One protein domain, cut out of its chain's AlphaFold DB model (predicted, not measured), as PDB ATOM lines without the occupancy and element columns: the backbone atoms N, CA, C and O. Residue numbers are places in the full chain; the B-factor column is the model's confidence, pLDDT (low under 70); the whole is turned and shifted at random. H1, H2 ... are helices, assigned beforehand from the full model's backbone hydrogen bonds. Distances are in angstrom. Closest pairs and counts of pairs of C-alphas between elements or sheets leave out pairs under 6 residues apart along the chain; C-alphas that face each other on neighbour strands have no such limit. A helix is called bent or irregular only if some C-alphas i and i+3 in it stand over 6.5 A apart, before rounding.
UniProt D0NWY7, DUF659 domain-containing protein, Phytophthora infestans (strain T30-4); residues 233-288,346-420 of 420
ATOM      1  N   ASP A 233     322.211 409.398 367.095       69.38
ATOM      2  CA  ASP A 233     322.749 410.318 368.101       69.38
ATOM      3  C   ASP A 233     324.284 410.398 368.032       69.38
ATOM      4  O   ASP A 233     324.864 411.452 368.317       69.38
ATOM      5  N   GLY A 234     324.941 409.310 367.622       67.94
ATOM      6  CA  GLY A 234     326.374 409.243 367.355       67.94
ATOM      7  C   GLY A 234     326.759 410.129 366.177       67.94
ATOM      8  O   GLY A 234     327.657 410.956 366.324       67.94
ATOM      9  N   PHE A 235     326.018 410.069 365.066       74.00
ATOM     10  CA  PHE A 235     326.217 410.959 363.915       74.00
ATOM     11  C   PHE A 235     326.156 412.437 364.315       74.00
ATOM     12  O   PHE A 235     327.084 413.197 364.031       74.00
ATOM     13  N   TRP A 236     325.098 412.862 365.013       74.31
ATOM     14  CA  TRP A 236     324.963 414.264 365.426       74.31
ATOM     15  C   TRP A 236     326.005 414.677 366.462       74.31
ATOM     16  O   TRP A 236     326.421 415.839 366.493       74.31
ATOM     17  N   SER A 237     326.433 413.748 367.316       75.00
ATOM     18  CA  SER A 237     327.496 413.990 368.289       75.00
ATOM     19  C   SER A 237     328.852 414.159 367.607       75.00
ATOM     20  O   SER A 237     329.548 415.127 367.911       75.00
ATOM     21  N   SER A 238     329.185 413.306 366.636       79.62
ATOM     22  CA  SER A 238     330.386 413.434 365.804       79.62
ATOM     23  C   SER A 238     330.349 414.699 364.950       79.62
ATOM     24  O   SER A 238     331.327 415.441 364.930       79.62
ATOM     25  N   LEU A 239     329.210 415.032 364.332       78.94
ATOM     26  CA  LEU A 239     329.057 416.283 363.585       78.94
ATOM     27  C   LEU A 239     329.286 417.501 364.486       78.94
ATOM     28  O   LEU A 239     330.001 418.428 364.115       78.94
ATOM     29  N   ARG A 240     328.719 417.496 365.698       79.56
ATOM     30  CA  ARG A 240     328.937 418.569 366.675       79.56
ATOM     31  C   ARG A 240     330.397 418.645 367.121       79.56
ATOM     32  O   ARG A 240     330.885 419.747 367.348       79.56
ATOM     33  N   ALA A 241     331.082 417.510 367.257       81.75
ATOM     34  CA  ALA A 241     332.510 417.479 367.557       81.75
ATOM     35  C   ALA A 241     333.320 418.115 366.420       81.75
ATOM     36  O   ALA A 241     334.103 419.017 366.690       81.75
ATOM     37  N   ILE A 242     333.055 417.750 365.163       84.50
ATOM     38  CA  ILE A 242     333.710 418.339 363.983       84.50
ATOM     39  C   ILE A 242     333.480 419.852 363.920       84.50
ATOM     40  O   ILE A 242     334.436 420.606 363.775       84.50
ATOM     41  N   VAL A 243     332.237 420.318 364.081       83.62
ATOM     42  CA  VAL A 243     331.931 421.761 364.086       83.62
ATOM     43  C   VAL A 243     332.722 422.487 365.179       83.62
ATOM     44  O   VAL A 243     333.312 423.528 364.913       83.62
ATOM     45  N   ARG A 244     332.838 421.895 366.375       86.38
ATOM     46  CA  ARG A 244     333.651 422.453 367.468       86.38
ATOM     47  C   ARG A 244     335.147 422.513 367.158       86.38
ATOM     48  O   ARG A 244     335.824 423.385 367.691       86.38
ATOM     49  N   MET A 245     335.670 421.623 366.309       87.19
ATOM     50  CA  MET A 245     337.062 421.704 365.840       87.19
ATOM     51  C   MET A 245     337.289 422.909 364.919       87.19
ATOM     52  O   MET A 245     338.397 423.437 364.867       87.19
ATOM     53  N   PHE A 246     336.247 423.367 364.217       88.75
ATOM     54  CA  PHE A 246     336.319 424.533 363.338       88.75
ATOM     55  C   PHE A 246     336.156 425.866 364.065       88.75
ATOM     56  O   PHE A 246     336.686 426.856 363.569       88.75
ATOM     57  N   ASP A 247     335.482 425.922 365.218       89.88
ATOM     58  CA  ASP A 247     335.242 427.184 365.941       89.88
ATOM     59  C   ASP A 247     336.527 428.028 366.144       89.88
ATOM     60  O   ASP A 247     336.508 429.213 365.804       89.88
ATOM     61  N   PRO A 248     337.673 427.465 366.588       92.44
ATOM     62  CA  PRO A 248     338.911 428.235 366.737       92.44
ATOM     63  C   PRO A 248     339.476 428.698 365.390       92.44
ATOM     64  O   PRO A 248     339.987 429.807 365.276       92.44
ATOM     65  N   ILE A 249     339.364 427.871 364.347       91.19
ATOM     66  CA  ILE A 249     339.841 428.203 362.996       91.19
ATOM     67  C   ILE A 249     339.027 429.367 362.431       91.19
ATOM     68  O   ILE A 249     339.600 430.307 361.887       91.19
ATOM     69  N   ILE A 250     337.705 429.332 362.593       87.94
ATOM     70  CA  ILE A 250     336.802 430.406 362.171       87.94
ATOM     71  C   ILE A 250     337.134 431.699 362.919       87.94
ATOM     72  O   ILE A 250     337.181 432.758 362.295       87.94
ATOM     73  N   GLU A 251     337.398 431.623 364.225       91.62
ATOM     74  CA  GLU A 251     337.790 432.785 365.028       91.62
ATOM     75  C   GLU A 251     339.102 433.404 364.524       91.62
ATOM     76  O   GLU A 251     339.167 434.611 364.282       91.62
ATOM     77  N   ALA A 252     340.119 432.576 364.274       88.75
ATOM     78  CA  ALA A 252     341.391 433.032 363.725       88.75
ATOM     79  C   ALA A 252     341.220 433.658 362.333       88.75
ATOM     80  O   ALA A 252     341.700 434.764 362.095       88.75
ATOM     81  N   LEU A 253     340.494 433.002 361.421       87.12
ATOM     82  CA  LEU A 253     340.233 433.535 360.080       87.12
ATOM     83  C   LEU A 253     339.513 434.881 360.141       87.12
ATOM     84  O   LEU A 253     339.926 435.829 359.480       87.12
ATOM     85  N   ARG A 254     338.496 435.008 360.998       86.50
ATOM     86  CA  ARG A 254     337.762 436.261 361.182       86.50
ATOM     87  C   ARG A 254     338.665 437.398 361.656       86.50
ATOM     88  O   ARG A 254     338.491 438.532 361.218       86.50
ATOM     89  N   ALA A 255     339.607 437.107 362.549       85.94
ATOM     90  CA  ALA A 255     340.562 438.095 363.030       85.94
ATOM     91  C   ALA A 255     341.606 438.478 361.967       85.94
ATOM     92  O   ALA A 255     342.006 439.639 361.900       85.94
ATOM     93  N   LEU A 256     342.021 437.527 361.123       84.31
ATOM     94  CA  LEU A 256     342.962 437.761 360.023       84.31
ATOM     95  C   LEU A 256     342.333 438.518 358.846       84.31
ATOM     96  O   LEU A 256     343.025 439.279 358.176       84.31
ATOM     97  N   GLU A 257     341.035 438.334 358.610       85.62
ATOM     98  CA  GLU A 257     340.266 439.036 357.573       85.62
ATOM     99  C   GLU A 257     339.758 440.416 358.021       85.62
ATOM    100  O   GLU A 257     339.210 441.167 357.214       85.62
ATOM    101  N   ALA A 258     339.917 440.769 359.298       85.00
ATOM    102  CA  ALA A 258     339.511 442.070 359.806       85.00
ATOM    103  C   ALA A 258     340.422 443.195 359.284       85.00
ATOM    104  O   ALA A 258     341.637 443.036 359.180       85.00
ATOM    105  N   ASP A 259     339.854 444.388 359.085       81.88
ATOM    106  CA  ASP A 259     340.597 445.588 358.655       81.88
ATOM    107  C   ASP A 259     341.707 446.016 359.640       81.88
ATOM    108  O   ASP A 259     342.577 446.818 359.306       81.88
ATOM    109  N   SER A 260     341.679 445.495 360.871       80.81
ATOM    110  CA  SER A 260     342.695 445.709 361.906       80.81
ATOM    111  C   SER A 260     343.831 444.678 361.890       80.81
ATOM    112  O   SER A 260     344.686 444.711 362.777       80.81
ATOM    113  N   GLY A 261     343.826 443.737 360.944       73.69
ATOM    114  CA  GLY A 261     344.852 442.711 360.816       73.69
ATOM    115  C   GLY A 261     346.222 443.306 360.484       73.69
ATOM    116  O   GLY A 261     346.354 444.215 359.666       73.69
ATOM    117  N   PHE A 262     347.267 442.780 361.114       79.25
ATOM    118  CA  PHE A 262     348.657 443.133 360.831       79.25
ATOM    119  C   PHE A 262     349.479 441.861 360.611       79.25
ATOM    120  O   PHE A 262     349.139 440.797 361.123       79.25
ATOM    121  N   ILE A 263     350.569 441.964 359.844       76.00
ATOM    122  CA  ILE A 263     351.342 440.798 359.377       76.00
ATOM    123  C   ILE A 263     351.876 439.958 360.547       76.00
ATOM    124  O   ILE A 263     351.759 438.737 360.512       76.00
ATOM    125  N   SER A 264     352.378 440.576 361.623       78.75
ATOM    126  CA  SER A 264     352.817 439.823 362.812       78.75
ATOM    127  C   SER A 264     351.667 439.145 363.572       78.75
ATOM    128  O   SER A 264     351.898 438.182 364.298       78.75
ATOM    129  N   GLY A 265     350.421 439.573 363.355       81.81
ATOM    130  CA  GLY A 265     349.227 438.925 363.892       81.81
ATOM    131  C   GLY A 265     348.968 437.567 363.244       81.81
ATOM    132  O   GLY A 265     348.454 436.674 363.910       81.81
ATOM    133  N   VAL A 266     349.394 437.366 361.989       86.44
ATOM    134  CA  VAL A 266     349.319 436.060 361.310       86.44
ATOM    135  C   VAL A 266     350.061 435.006 362.123       86.44
ATOM    136  O   VAL A 266     349.488 433.975 362.464       86.44
ATOM    137  N   TYR A 267     351.303 435.297 362.510       87.81
ATOM    138  CA  TYR A 267     352.109 434.393 363.325       87.81
ATOM    139  C   TYR A 267     351.438 434.092 364.676       87.81
ATOM    140  O   TYR A 267     351.286 432.931 365.048       87.81
ATOM    141  N   GLN A 268     350.947 435.125 365.370       87.88
ATOM    142  CA  GLN A 268     350.287 434.981 366.675       87.88
ATOM    143  C   GLN A 268     349.012 434.125 366.614       87.88
ATOM    144  O   GLN A 268     348.785 433.294 367.490       87.88
ATOM    145  N   TRP A 269     348.187 434.281 365.575       90.56
ATOM    146  CA  TRP A 269     346.963 433.492 365.414       90.56
ATOM    147  C   TRP A 269     347.245 432.033 365.065       90.56
ATOM    148  O   TRP A 269     346.595 431.141 365.607       90.56
ATOM    149  N   PHE A 270     348.235 431.764 364.211       90.31
ATOM    150  CA  PHE A 270     348.648 430.391 363.916       90.31
ATOM    151  C   PHE A 270     349.315 429.715 365.124       90.31
ATOM    152  O   PHE A 270     349.093 428.525 365.349       90.31
ATOM    153  N   GLN A 271     350.037 430.477 365.951       89.50
ATOM    154  CA  GLN A 271     350.586 429.998 367.222       89.50
ATOM    155  C   GLN A 271     349.457 429.640 368.188       89.50
ATOM    156  O   GLN A 271     349.443 428.561 368.775       89.50
ATOM    157  N   TRP A 272     348.472 430.529 368.317       91.75
ATOM    158  CA  TRP A 272     347.297 430.292 369.144       91.75
ATOM    159  C   TRP A 272     346.507 429.064 368.680       91.75
ATOM    160  O   TRP A 272     346.133 428.243 369.513       91.75
ATOM    161  N   LEU A 273     346.318 428.880 367.366       92.19
ATOM    162  CA  LEU A 273     345.686 427.681 366.807       92.19
ATOM    163  C   LEU A 273     346.472 426.411 367.137       92.19
ATOM    164  O   LEU A 273     345.860 425.421 367.533       92.19
ATOM    165  N   ARG A 274     347.806 426.432 367.012       88.94
ATOM    166  CA  ARG A 274     348.666 425.278 367.322       88.94
ATOM    167  C   ARG A 274     348.474 424.780 368.756       88.94
ATOM    168  O   ARG A 274     348.440 423.571 368.972       88.94
ATOM    169  N   TYR A 275     348.308 425.697 369.707       89.44
ATOM    170  CA  TYR A 275     348.172 425.382 371.134       89.44
ATOM    171  C   TYR A 275     346.739 425.510 371.666       89.44
ATOM    172  O   TYR A 275     346.513 425.579 372.878       89.44
ATOM    173  N   HIS A 276     345.744 425.565 370.779       90.88
ATOM    174  CA  HIS A 276     344.363 425.716 371.204       90.88
ATOM    175  C   HIS A 276     343.846 424.426 371.856       90.88
ATOM    176  O   HIS A 276     343.983 423.326 371.317       90.88
ATOM    177  N   ILE A 277     343.141 424.570 372.985       88.50
ATOM    178  CA  ILE A 277     342.609 423.458 373.795       88.50
ATOM    179  C   ILE A 277     341.764 422.450 372.998       88.50
ATOM    180  O   ILE A 277     341.712 421.275 373.352       88.50
ATOM    181  N   ALA A 278     341.123 422.891 371.911       87.44
ATOM    182  CA  ALA A 278     340.311 422.034 371.048       87.44
ATOM    183  C   ALA A 278     341.131 420.925 370.368       87.44
ATOM    184  O   ALA A 278     340.600 419.838 370.154       87.44
ATOM    185  N   PHE A 279     342.417 421.162 370.084       89.25
ATOM    186  CA  PHE A 279     343.293 420.234 369.356       89.25
ATOM    187  C   PHE A 279     344.159 419.360 370.274       89.25
ATOM    188  O   PHE A 279     344.955 418.556 369.789       89.25
ATOM    189  N   GLY A 280     344.005 419.481 371.598       77.06
ATOM    190  CA  GLY A 280     344.605 418.582 372.592       77.06
ATOM    191  C   GLY A 280     346.091 418.808 372.911       77.06
ATOM    192  O   GLY A 280     346.616 418.119 373.780       77.06
ATOM    193  N   VAL A 281     346.769 419.757 372.259       74.94
ATOM    194  CA  VAL A 281     348.104 420.244 372.651       74.94
ATOM    195  C   VAL A 281     347.955 421.679 373.119       74.94
ATOM    196  O   VAL A 281     347.377 422.500 372.419       74.94
ATOM    197  N   THR A 282     348.415 421.955 374.338       71.69
ATOM    198  CA  THR A 282     348.207 423.249 375.015       71.69
ATOM    199  C   THR A 282     349.505 423.919 375.453       71.69
ATOM    200  O   THR A 282     349.471 425.043 375.942       71.69
ATOM    201  N   SER A 283     350.646 423.250 375.268       68.56
ATOM    202  CA  SER A 283     351.972 423.783 375.577       68.56
ATOM    203  C   SER A 283     353.025 423.178 374.635       68.56
ATOM    204  O   SER A 283     352.892 422.000 374.284       68.56
ATOM    205  N   PRO A 284     354.075 423.939 374.263       63.28
ATOM    206  CA  PRO A 284     355.249 423.428 373.545       63.28
ATOM    207  C   PRO A 284     355.955 422.261 374.258       63.28
ATOM    208  O   PRO A 284     356.560 421.414 373.617       63.28
ATOM    209  N   GLU A 285     355.844 422.176 375.584       58.22
ATOM    210  CA  GLU A 285     356.576 421.213 376.426       58.22
ATOM    211  C   GLU A 285     356.021 419.771 376.363       58.22
ATOM    212  O   GLU A 285     356.598 418.855 376.946       58.22
ATOM    213  N   GLY A 286     354.883 419.558 375.690       50.94
ATOM    214  CA  GLY A 286     354.175 418.273 375.627       50.94
ATOM    215  C   GLY A 286     354.374 417.461 374.340       50.94
ATOM    216  O   GLY A 286     353.702 416.441 374.176       50.94
ATOM    217  N   GLU A 287     355.227 417.898 373.411       56.00
ATOM    218  CA  GLU A 287     355.427 417.218 372.122       56.00
ATOM    219  C   GLU A 287     356.460 416.081 372.212       56.00
ATOM    220  O   GLU A 287     357.605 416.280 372.611       56.00
ATOM    221  N   GLN A 288     356.064 414.869 371.799       49.00
ATOM    222  CA  GLN A 288     357.023 413.843 371.378       49.00
ATOM    223  C   GLN A 288     357.369 414.053 369.894       49.00
ATOM    224  O   GLN A 288     356.461 414.384 369.126       49.00
ATOM    225  N   TYR A 346     324.936 400.426 352.732       55.34
ATOM    226  CA  TYR A 346     325.045 401.644 353.523       55.34
ATOM    227  C   TYR A 346     325.308 401.257 354.987       55.34
ATOM    228  O   TYR A 346     324.393 400.796 355.673       55.34
ATOM    229  N   THR A 347     326.544 401.419 355.456       56.12
ATOM    230  CA  THR A 347     326.974 401.072 356.817       56.12
ATOM    231  C   THR A 347     326.617 402.172 357.821       56.12
ATOM    232  O   THR A 347     326.676 403.365 357.514       56.12
ATOM    233  N   SER A 348     326.202 401.777 359.032       55.56
ATOM    234  CA  SER A 348     325.930 402.711 360.136       55.56
ATOM    235  C   SER A 348     327.200 403.483 360.485       55.56
ATOM    236  O   SER A 348     328.272 402.883 360.536       55.56
ATOM    237  N   ILE A 349     327.087 404.791 360.726       58.97
ATOM    238  CA  ILE A 349     328.250 405.608 361.072       58.97
ATOM    239  C   ILE A 349     328.707 405.230 362.480       58.97
ATOM    240  O   ILE A 349     327.962 405.349 363.448       58.97
ATOM    241  N   THR A 350     329.942 404.758 362.595       61.97
ATOM    242  CA  THR A 350     330.632 404.670 363.877       61.97
ATOM    243  C   THR A 350     331.010 406.083 364.308       61.97
ATOM    244  O   THR A 350     331.477 406.893 363.507       61.97
ATOM    245  N   SER A 351     330.752 406.421 365.572       65.12
ATOM    246  CA  SER A 351     331.111 407.733 366.109       65.12
ATOM    247  C   SER A 351     332.612 407.962 365.943       65.12
ATOM    248  O   SER A 351     333.396 407.182 366.482       65.12
ATOM    249  N   VAL A 352     333.001 409.026 365.236       71.25
ATOM    250  CA  VAL A 352     334.417 409.378 365.068       71.25
ATOM    251  C   VAL A 352     335.009 409.719 366.443       71.25
ATOM    252  O   VAL A 352     334.474 410.620 367.108       71.25
ATOM    253  N   PRO A 353     336.062 409.015 366.893       81.56
ATOM    254  CA  PRO A 353     336.739 409.305 368.149       81.56
ATOM    255  C   PRO A 353     337.300 410.734 368.182       81.56
ATOM    256  O   PRO A 353     337.782 411.271 367.182       81.56
ATOM    257  N   LEU A 354     337.219 411.385 369.346       82.38
ATOM    258  CA  LEU A 354     337.686 412.767 369.507       82.38
ATOM    259  C   LEU A 354     339.203 412.883 369.301       82.38
ATOM    260  O   LEU A 354     339.664 413.880 368.759       82.38
ATOM    261  N   ASP A 355     339.963 411.874 369.714       84.44
ATOM    262  CA  ASP A 355     341.412 411.782 369.541       84.44
ATOM    263  C   ASP A 355     341.816 411.697 368.065       84.44
ATOM    264  O   ASP A 355     342.778 412.353 367.658       84.44
ATOM    265  N   GLU A 356     341.051 410.976 367.244       85.69
ATOM    266  CA  GLU A 356     341.273 410.903 365.797       85.69
ATOM    267  C   GLU A 356     341.031 412.266 365.136       85.69
ATOM    268  O   GLU A 356     341.880 412.765 364.393       85.69
ATOM    269  N   LEU A 357     339.925 412.937 365.489       85.69
ATOM    270  CA  LEU A 357     339.645 414.299 365.024       85.69
ATOM    271  C   LEU A 357     340.730 415.283 365.475       85.69
ATOM    272  O   LEU A 357     341.216 416.083 364.677       85.69
ATOM    273  N   GLN A 358     341.137 415.229 366.743       89.19
ATOM    274  CA  GLN A 358     342.201 416.081 367.272       89.19
ATOM    275  C   GLN A 358     343.519 415.861 366.540       89.19
ATOM    276  O   GLN A 358     344.169 416.837 366.176       89.19
ATOM    277  N   THR A 359     343.881 414.607 366.275       87.00
ATOM    278  CA  THR A 359     345.097 414.249 365.536       87.00
ATOM    279  C   THR A 359     345.044 414.770 364.103       87.00
ATOM    280  O   THR A 359     345.999 415.401 363.647       87.00
ATOM    281  N   PHE A 360     343.911 414.604 363.414       87.62
ATOM    282  CA  PHE A 360     343.725 415.106 362.053       87.62
ATOM    283  C   PHE A 360     343.879 416.631 361.961       87.62
ATOM    284  O   PHE A 360     344.697 417.137 361.189       87.62
ATOM    285  N   PHE A 361     343.117 417.375 362.770       89.31
ATOM    286  CA  PHE A 361     343.174 418.838 362.755       89.31
ATOM    287  C   PHE A 361     344.541 419.351 363.203       89.31
ATOM    288  O   PHE A 361     345.065 420.286 362.597       89.31
ATOM    289  N   ARG A 362     345.161 418.709 364.201       89.19
ATOM    290  CA  ARG A 362     346.526 419.028 364.627       89.19
ATOM    291  C   ARG A 362     347.519 418.862 363.487       89.19
ATOM    292  O   ARG A 362     348.289 419.784 363.257       89.19
ATOM    293  N   GLY A 363     347.465 417.763 362.735       85.75
ATOM    294  CA  GLY A 363     348.350 417.548 361.587       85.75
ATOM    295  C   GLY A 363     348.209 418.641 360.521       85.75
ATOM    296  O   GLY A 363     349.205 419.177 360.036       85.75
ATOM    297  N   LYS A 364     346.973 419.052 360.205       88.31
ATOM    298  CA  LYS A 364     346.715 420.149 359.251       88.31
ATOM    299  C   LYS A 364     347.217 421.501 359.775       88.31
ATOM    300  O   LYS A 364     347.853 422.245 359.026       88.31
ATOM    301  N   ILE A 365     346.981 421.807 361.053       90.19
ATOM    302  CA  ILE A 365     347.468 423.038 361.697       90.19
ATOM    303  C   ILE A 365     348.995 423.042 361.764       90.19
ATOM    304  O   ILE A 365     349.600 424.059 361.448       90.19
ATOM    305  N   GLN A 366     349.624 421.914 362.092       87.25
ATOM    306  CA  GLN A 366     351.076 421.768 362.162       87.25
ATOM    307  C   GLN A 366     351.731 421.953 360.791       87.25
ATOM    308  O   GLN A 366     352.710 422.691 360.691       87.25
ATOM    309  N   LYS A 367     351.154 421.380 359.721       86.38
ATOM    310  CA  LYS A 367     351.633 421.602 358.344       86.38
ATOM    311  C   LYS A 367     351.623 423.090 357.990       86.38
ATOM    312  O   LYS A 367     352.606 423.608 357.465       86.38
ATOM    313  N   ARG A 368     350.531 423.799 358.302       87.50
ATOM    314  CA  ARG A 368     350.434 425.237 358.011       87.50
ATOM    315  C   ARG A 368     351.308 426.085 358.934       87.50
ATOM    316  O   ARG A 368     351.880 427.068 358.474       87.50
ATOM    317  N   TRP A 369     351.434 425.692 360.201       89.00
ATOM    318  CA  TRP A 369     352.333 426.322 361.160       89.00
ATOM    319  C   TRP A 369     353.772 426.260 360.682       89.00
ATOM    320  O   TRP A 369     354.396 427.308 360.681       89.00
ATOM    321  N   LYS A 370     354.273 425.094 360.238       86.44
ATOM    322  CA  LYS A 370     355.657 424.949 359.754       86.44
ATOM    323  C   LYS A 370     355.959 426.020 358.708       86.44
ATOM    324  O   LYS A 370     356.807 426.866 358.928       86.44
ATOM    325  N   TYR A 371     355.126 426.112 357.670       86.06
ATOM    326  CA  TYR A 371     355.252 427.158 356.652       86.06
ATOM    327  C   TYR A 371     355.242 428.588 357.224       86.06
ATOM    328  O   TYR A 371     356.083 429.407 356.859       86.06
ATOM    329  N   VAL A 372     354.273 428.930 358.081       87.19
ATOM    330  CA  VAL A 372     354.156 430.294 358.638       87.19
ATOM    331  C   VAL A 372     355.336 430.623 359.554       87.19
ATOM    332  O   VAL A 372     355.813 431.756 359.540       87.19
ATOM    333  N   HIS A 373     355.801 429.646 360.325       88.50
ATOM    334  CA  HIS A 373     356.876 429.774 361.294       88.50
ATOM    335  C   HIS A 373     358.227 429.976 360.607       88.50
ATOM    336  O   HIS A 373     358.833 431.024 360.832       88.50
ATOM    337  N   THR A 374     358.609 429.096 359.669       86.69
ATOM    338  CA  THR A 374     359.855 429.232 358.892       86.69
ATOM    339  C   THR A 374     359.919 430.588 358.188       86.69
ATOM    340  O   THR A 374     360.889 431.329 358.314       86.69
ATOM    341  N   ASN A 375     358.840 430.983 357.496       85.00
ATOM    342  CA  ASN A 375     358.811 432.262 356.784       85.00
ATOM    343  C   ASN A 375     358.878 433.465 357.735       85.00
ATOM    344  O   ASN A 375     359.486 434.478 357.391       85.00
ATOM    345  N   ALA A 376     358.247 433.392 358.910       86.88
ATOM    346  CA  ALA A 376     358.313 434.469 359.893       86.88
ATOM    347  C   ALA A 376     359.729 434.621 360.468       86.88
ATOM    348  O   ALA A 376     360.211 435.751 360.559       86.88
ATOM    349  N   MET A 377     360.399 433.509 360.787       87.88
ATOM    350  CA  MET A 377     361.793 433.491 361.242       87.88
ATOM    351  C   MET A 377     362.742 434.026 360.166       87.88
ATOM    352  O   MET A 377     363.522 434.936 360.438       87.88
ATOM    353  N   ALA A 378     362.603 433.571 358.917       84.19
ATOM    354  CA  ALA A 378     363.396 434.066 357.792       84.19
ATOM    355  C   ALA A 378     363.201 435.573 357.562       84.19
ATOM    356  O   ALA A 378     364.166 436.308 357.354       84.19
ATOM    357  N   VAL A 379     361.962 436.073 357.633       84.94
ATOM    358  CA  VAL A 379     361.687 437.516 357.526       84.94
ATOM    359  C   VAL A 379     362.307 438.285 358.693       84.94
ATOM    360  O   VAL A 379     362.878 439.349 358.461       84.94
ATOM    361  N   ALA A 380     362.225 437.773 359.922       84.81
ATOM    362  CA  ALA A 380     362.836 438.410 361.087       84.81
ATOM    363  C   ALA A 380     364.365 438.494 360.944       84.81
ATOM    364  O   ALA A 380     364.922 439.583 361.076       84.81
ATOM    365  N   PHE A 381     365.012 437.397 360.543       84.56
ATOM    366  CA  PHE A 381     366.445 437.344 360.253       84.56
ATOM    367  C   PHE A 381     366.861 438.296 359.121       84.56
ATOM    368  O   PHE A 381     367.867 438.993 359.217       84.56
ATOM    369  N   LEU A 382     366.078 438.382 358.040       84.06
ATOM    370  CA  LEU A 382     366.368 439.297 356.928       84.06
ATOM    371  C   LEU A 382     366.225 440.776 357.316       84.06
ATOM    372  O   LEU A 382     366.926 441.623 356.758       84.06
ATOM    373  N   LEU A 383     365.299 441.102 358.221       84.81
ATOM    374  CA  LEU A 383     365.116 442.464 358.727       84.81
ATOM    375  C   LEU A 383     366.210 442.851 359.729       84.81
ATOM    376  O   LEU A 383     366.673 443.993 359.701       84.81
ATOM    377  N   ASP A 384     366.623 441.912 360.578       85.75
ATOM    378  CA  ASP A 384     367.726 442.060 361.522       85.75
ATOM    379  C   ASP A 384     368.507 440.738 361.644       85.75
ATOM    380  O   ASP A 384     368.066 439.827 362.349       85.75
ATOM    381  N   PRO A 385     369.687 440.624 361.003       84.88
ATOM    382  CA  PRO A 385     370.514 439.417 361.070       84.88
ATOM    383  C   PRO A 385     371.068 439.101 362.464       84.88
ATOM    384  O   PRO A 385     371.659 438.042 362.653       84.88
ATOM    385  N   ALA A 386     370.934 440.015 363.433       84.62
ATOM    386  CA  ALA A 386     371.262 439.757 364.833       84.62
ATOM    387  C   ALA A 386     370.078 439.172 365.629       84.62
ATOM    388  O   ALA A 386     370.217 438.955 366.835       84.62
ATOM    389  N   THR A 387     368.928 438.931 364.986       83.06
ATOM    390  CA  THR A 387     367.763 438.293 365.612       83.06
ATOM    391  C   THR A 387     368.140 436.907 366.120       83.06
ATOM    392  O   THR A 387     368.619 436.073 365.355       83.06
ATOM    393  N   ASN A 388     367.887 436.658 367.404       83.31
ATOM    394  CA  ASN A 388     367.996 435.326 367.977       83.31
ATOM    395  C   ASN A 388     366.781 434.492 367.549       83.31
ATOM    396  O   ASN A 388     365.653 434.812 367.921       83.31
ATOM    397  N   LEU A 389     367.001 433.456 366.743       81.06
ATOM    398  CA  LEU A 389     365.920 432.624 366.217       81.06
ATOM    399  C   LEU A 389     365.276 431.739 367.298       81.06
ATOM    400  O   LEU A 389     364.069 431.503 367.243       81.06
ATOM    401  N   ASP A 390     366.020 431.429 368.364       80.88
ATOM    402  CA  ASP A 390     365.515 430.752 369.567       80.88
ATOM    403  C   ASP A 390     364.414 431.540 370.310       80.88
ATOM    404  O   ASP A 390     363.715 430.988 371.161       80.88
ATOM    405  N   ASP A 391     364.248 432.842 370.035       80.69
ATOM    406  CA  ASP A 391     363.187 433.656 370.648       80.69
ATOM    407  C   ASP A 391     361.786 433.307 370.080       80.69
ATOM    408  O   ASP A 391     360.758 433.742 370.617       80.69
ATOM    409  N   PHE A 392     361.726 432.529 368.992       80.69
ATOM    410  CA  PHE A 392     360.496 431.995 368.405       80.69
ATOM    411  C   PHE A 392     360.096 430.656 369.059       80.69
ATOM    412  O   PHE A 392     360.777 430.119 369.924       80.69
ATOM    413  N   VAL A 393     358.912 430.125 368.723       78.19
ATOM    414  CA  VAL A 393     358.419 428.874 369.331       78.19
ATOM    415  C   VAL A 393     358.747 427.673 368.457       78.19
ATOM    416  O   VAL A 393     358.070 427.464 367.453       78.19
ATOM    417  N   GLY A 394     359.681 426.844 368.918       76.50
ATOM    418  CA  GLY A 394     360.196 425.692 368.176       76.50
ATOM    419  C   GLY A 394     361.599 425.966 367.639       76.50
ATOM    420  O   GLY A 394     362.110 427.064 367.818       76.50
ATOM    421  N   ASP A 395     362.200 424.953 367.023       73.94
ATOM    422  CA  ASP A 395     363.498 425.039 366.349       73.94
ATOM    423  C   ASP A 395     363.267 424.795 364.851       73.94
ATOM    424  O   ASP A 395     362.587 423.829 364.481       73.94
ATOM    425  N   ASP A 396     363.744 425.711 364.013       81.00
ATOM    426  CA  ASP A 396     363.594 425.667 362.554       81.00
ATOM    427  C   ASP A 396     364.788 426.325 361.834       81.00
ATOM    428  O   ASP A 396     364.695 426.679 360.656       81.00
ATOM    429  N   ASP A 397     365.911 426.500 362.540       80.06
ATOM    430  CA  ASP A 397     367.056 427.296 362.086       80.06
ATOM    431  C   ASP A 397     367.669 426.745 360.795       80.06
ATOM    432  O   ASP A 397     367.954 427.505 359.870       80.06
ATOM    433  N   GLU A 398     367.775 425.419 360.676       83.25
ATOM    434  CA  GLU A 398     368.295 424.758 359.472       83.25
ATOM    435  C   GLU A 398     367.426 425.051 358.233       83.25
ATOM    436  O   GLU A 398     367.945 425.388 357.167       83.25
ATOM    437  N   ASN A 399     366.094 424.997 358.368       83.25
ATOM    438  CA  ASN A 399     365.179 425.278 357.256       83.25
ATOM    439  C   ASN A 399     365.187 426.768 356.880       83.25
ATOM    440  O   ASN A 399     365.036 427.118 355.704       83.25
ATOM    441  N   VAL A 400     365.359 427.652 357.868       82.69
ATOM    442  CA  VAL A 400     365.510 429.096 357.646       82.69
ATOM    443  C   VAL A 400     366.809 429.384 356.893       82.69
ATOM    444  O   VAL A 400     366.780 430.115 355.897       82.69
ATOM    445  N   ASP A 401     367.920 428.777 357.306       83.19
ATOM    446  CA  ASP A 401     369.222 428.905 356.647       83.19
ATOM    447  C   ASP A 401     369.161 428.437 355.190       83.19
ATOM    448  O   ASP A 401     369.591 429.164 354.285       83.19
ATOM    449  N   ASP A 402     368.555 427.276 354.934       83.50
ATOM    450  CA  ASP A 402     368.355 426.753 353.582       83.50
ATOM    451  C   ASP A 402     367.487 427.692 352.733       83.50
ATOM    452  O   ASP A 402     367.812 427.989 351.575       83.50
ATOM    453  N   GLN A 403     366.400 428.225 353.298       82.56
ATOM    454  CA  GLN A 403     365.526 429.175 352.610       82.56
ATOM    455  C   GLN A 403     366.265 430.474 352.248       82.56
ATOM    456  O   GLN A 403     366.150 430.961 351.116       82.56
ATOM    457  N   VAL A 404     367.041 431.034 353.179       81.06
ATOM    458  CA  VAL A 404     367.825 432.261 352.972       81.06
ATOM    459  C   VAL A 404     368.950 432.028 351.960       81.06
ATOM    460  O   VAL A 404     369.152 432.859 351.069       81.06
ATOM    461  N   CYS A 405     369.636 430.884 352.024       80.44
ATOM    462  CA  CYS A 405     370.654 430.491 351.050       80.44
ATOM    463  C   CYS A 405     370.065 430.373 349.640       80.44
ATOM    464  O   CYS A 405     370.604 430.949 348.690       80.44
ATOM    465  N   ASN A 406     368.920 429.703 349.496       79.12
ATOM    466  CA  ASN A 406     368.210 429.588 348.222       79.12
ATOM    467  C   ASN A 406     367.798 430.960 347.666       79.12
ATOM    468  O   ASN A 406     367.974 431.231 346.473       79.12
ATOM    469  N   LEU A 407     367.320 431.864 348.526       76.69
ATOM    470  CA  LEU A 407     366.992 433.235 348.139       76.69
ATOM    471  C   LEU A 407     368.233 433.982 347.622       76.69
ATOM    472  O   LEU A 407     368.173 434.600 346.555       76.69
ATOM    473  N   ALA A 408     369.364 433.880 348.327       74.62
ATOM    474  CA  ALA A 408     370.627 434.515 347.951       74.62
ATOM    475  C   ALA A 408     371.179 433.990 346.613       74.62
ATOM    476  O   ALA A 408     371.672 434.772 345.797       74.62
ATOM    477  N   ILE A 409     371.044 432.685 346.355       76.62
ATOM    478  CA  ILE A 409     371.457 432.043 345.097       76.62
ATOM    479  C   ILE A 409     370.538 432.456 343.932       76.62
ATOM    480  O   ILE A 409     371.006 432.619 342.805       76.62
ATOM    481  N   SER A 410     369.241 432.670 344.190       68.44
ATOM    482  CA  SER A 410     368.236 432.983 343.158       68.44
ATOM    483  C   SER A 410     368.309 434.406 342.574       68.44
ATOM    484  O   SER A 410     367.688 434.677 341.546       68.44
ATOM    485  N   GLY A 411     369.080 435.318 343.179       53.22
ATOM    486  CA  GLY A 411     369.534 436.566 342.549       53.22
ATOM    487  C   GLY A 411     368.467 437.576 342.094       53.22
ATOM    488  O   GLY A 411     368.802 438.483 341.331       53.22
ATOM    489  N   ASN A 412     367.205 437.478 342.525       44.78
ATOM    490  CA  ASN A 412     366.192 438.485 342.190       44.78
ATOM    491  C   ASN A 412     366.174 439.615 343.237       44.78
ATOM    492  O   ASN A 412     365.881 439.355 344.404       44.78
ATOM    493  N   PRO A 413     366.438 440.882 342.862       45.81
ATOM    494  CA  PRO A 413     366.336 441.991 343.801       45.81
ATOM    495  C   PRO A 413     364.880 442.159 344.251       45.81
ATOM    496  O   PRO A 413     363.982 442.369 343.432       45.81
ATOM    497  N   ILE A 414     364.649 442.102 345.565       44.22
ATOM    498  CA  ILE A 414     363.356 442.411 346.181       44.22
ATOM    499  C   ILE A 414     363.064 443.898 345.942       44.22
ATOM    500  O   ILE A 414     363.569 444.780 346.637       44.22
ATOM    501  N   VAL A 415     362.245 444.202 344.934       35.59
ATOM    502  CA  VAL A 415     361.705 445.548 344.725       35.59
ATOM    503  C   VAL A 415     360.509 445.717 345.659       35.59
ATOM    504  O   VAL A 415     359.389 445.335 345.321       35.59
ATOM    505  N   PHE A 416     360.720 446.329 346.827       34.25
ATOM    506  CA  PHE A 416     359.613 446.863 347.621       34.25
ATOM    507  C   PHE A 416     358.945 447.989 346.830       34.25
ATOM    508  O   PHE A 416     359.388 449.139 346.812       34.25
ATOM    509  N   ARG A 417     357.859 447.655 346.130       31.52
ATOM    510  CA  ARG A 417     357.030 448.633 345.430       31.52
ATOM    511  C   ARG A 417     356.175 449.363 346.466       31.52
ATOM    512  O   ARG A 417     355.022 449.015 346.698       31.52
ATOM    513  N   GLN A 418     356.757 450.373 347.104       33.47
ATOM    514  CA  GLN A 418     356.035 451.284 347.986       33.47
ATOM    515  C   GLN A 418     354.997 452.043 347.141       33.47
ATOM    516  O   GLN A 418     355.352 452.884 346.312       33.47
ATOM    517  N   ARG A 419     353.709 451.700 347.283       36.41
ATOM    518  CA  ARG A 419     352.619 452.523 346.739       36.41
ATOM    519  C   ARG A 419     352.633 453.852 347.498       36.41
ATOM    520  O   ARG A 419     352.450 453.850 348.712       36.41
ATOM    521  N   ARG A 420     352.909 454.947 346.785       37.25
ATOM    522  CA  ARG A 420     352.586 456.306 347.238       37.25
ATOM    523  C   ARG A 420     351.105 456.580 347.055       37.25
ATOM    524  O   ARG A 420     350.551 456.053 346.061       37.25
TER     525      ARG A 420
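AT A GLANCE: This is residues 233 to 288 and 346 to 420 of the 420 residues of the protein "DUF659 domain-containing protein" of Phytophthora infestans (strain T30-4) (UniProt D0NWY7). One long helix, H3, is the spine of the model, and a bent helix H1 and a helix H2 pack along it: H1a touches H3 near its first end, while H1b folds back into H2 as a helical hairpin, and H2 packs on the middle of H3. H4 packs near the other end of H3 at a steep angle, and residues 405 to 420, of which 405 to 410 belong to H4, stick out, as does the turn of the hairpin at residues 257 to 262. The printed part has 131 residues with four named helices, in the order H1, H2, H3, H4, and no named strand; its class is all helix, with 80 residues in the helices. The whole is loose, with a radius of gyration of the C-alphas of 19.0 A and spans of 58 by 40 by 29 A.

HOW THE PARTS SIT: H1, residues 233 to 256, was assigned as one helix by its hydrogen bonds but is bent: C-alphas 245 and 248 are 6.8 A apart. Its arms, H1a with residues 233 to 245 and H1b with residues 248 to 256, stand at a shallow tilt of 31 degrees. H1b forms a helical hairpin with H2, residues 263 to 274: they touch, opposite ways at a shallow tilt of 3 degrees, the closest C-alphas being those of Ala 252 and Trp 269, 5.8 A apart. H3, residues 354 to 383, is the hub, touching three helices, and has a kink of 27 degrees near residue 367. H1a touches H3 with residues 241 to 245 alone, the same way at a shallow tilt of 9 degrees; the closest C-alphas, of Ile 242 and Leu 357, are 7.3 A apart. H2 touches residues 362 to 376 of H3, opposite ways at a shallow tilt of 28 degrees, closest at the C-alphas of Phe 270 and Trp 369, 6.1 A apart. H4, residues 397 to 410, touches H3 with residues 399 to 404 alone, the same way at a steep tilt of 53 degrees, closest at the C-alphas of Ala 378 and Val 400, 5.4 A apart. The packing is mostly aligned, with 3 of these 4 touching pairs at a shallow tilt. H1b and H3 are apart, and so are H2 and H4. In H1a, H1b and H4 every O i to N i+4 pair is within hydrogen-bond range; in H2 it is 7 of 8 and in H3 25 of 26.

IN THESE COORDINATES: H1a begins at C-alpha 233, (322.749, 410.318, 368.101), and is 18.4 A long. H2 is 17.6 A long. H3 runs 41.8 A from C-alpha 354 at (337.686, 412.767, 369.507). H4, 19.8 A long, ends at C-alpha 410, (368.236, 432.983, 343.158).

THE WHOLE: The two C-alphas farthest apart, of Thr 347 and Arg 420, are 61.6 A apart. Residues 289 to 345 are not printed, and C-alphas 288 and 346 are 38.6 A apart across that cut. The link from H1 to H2 is short, and the link from H3 to H4 is long. Confidence is under 70 at residues 233 to 234, 283 to 288, 346 to 351 and 410 to 420.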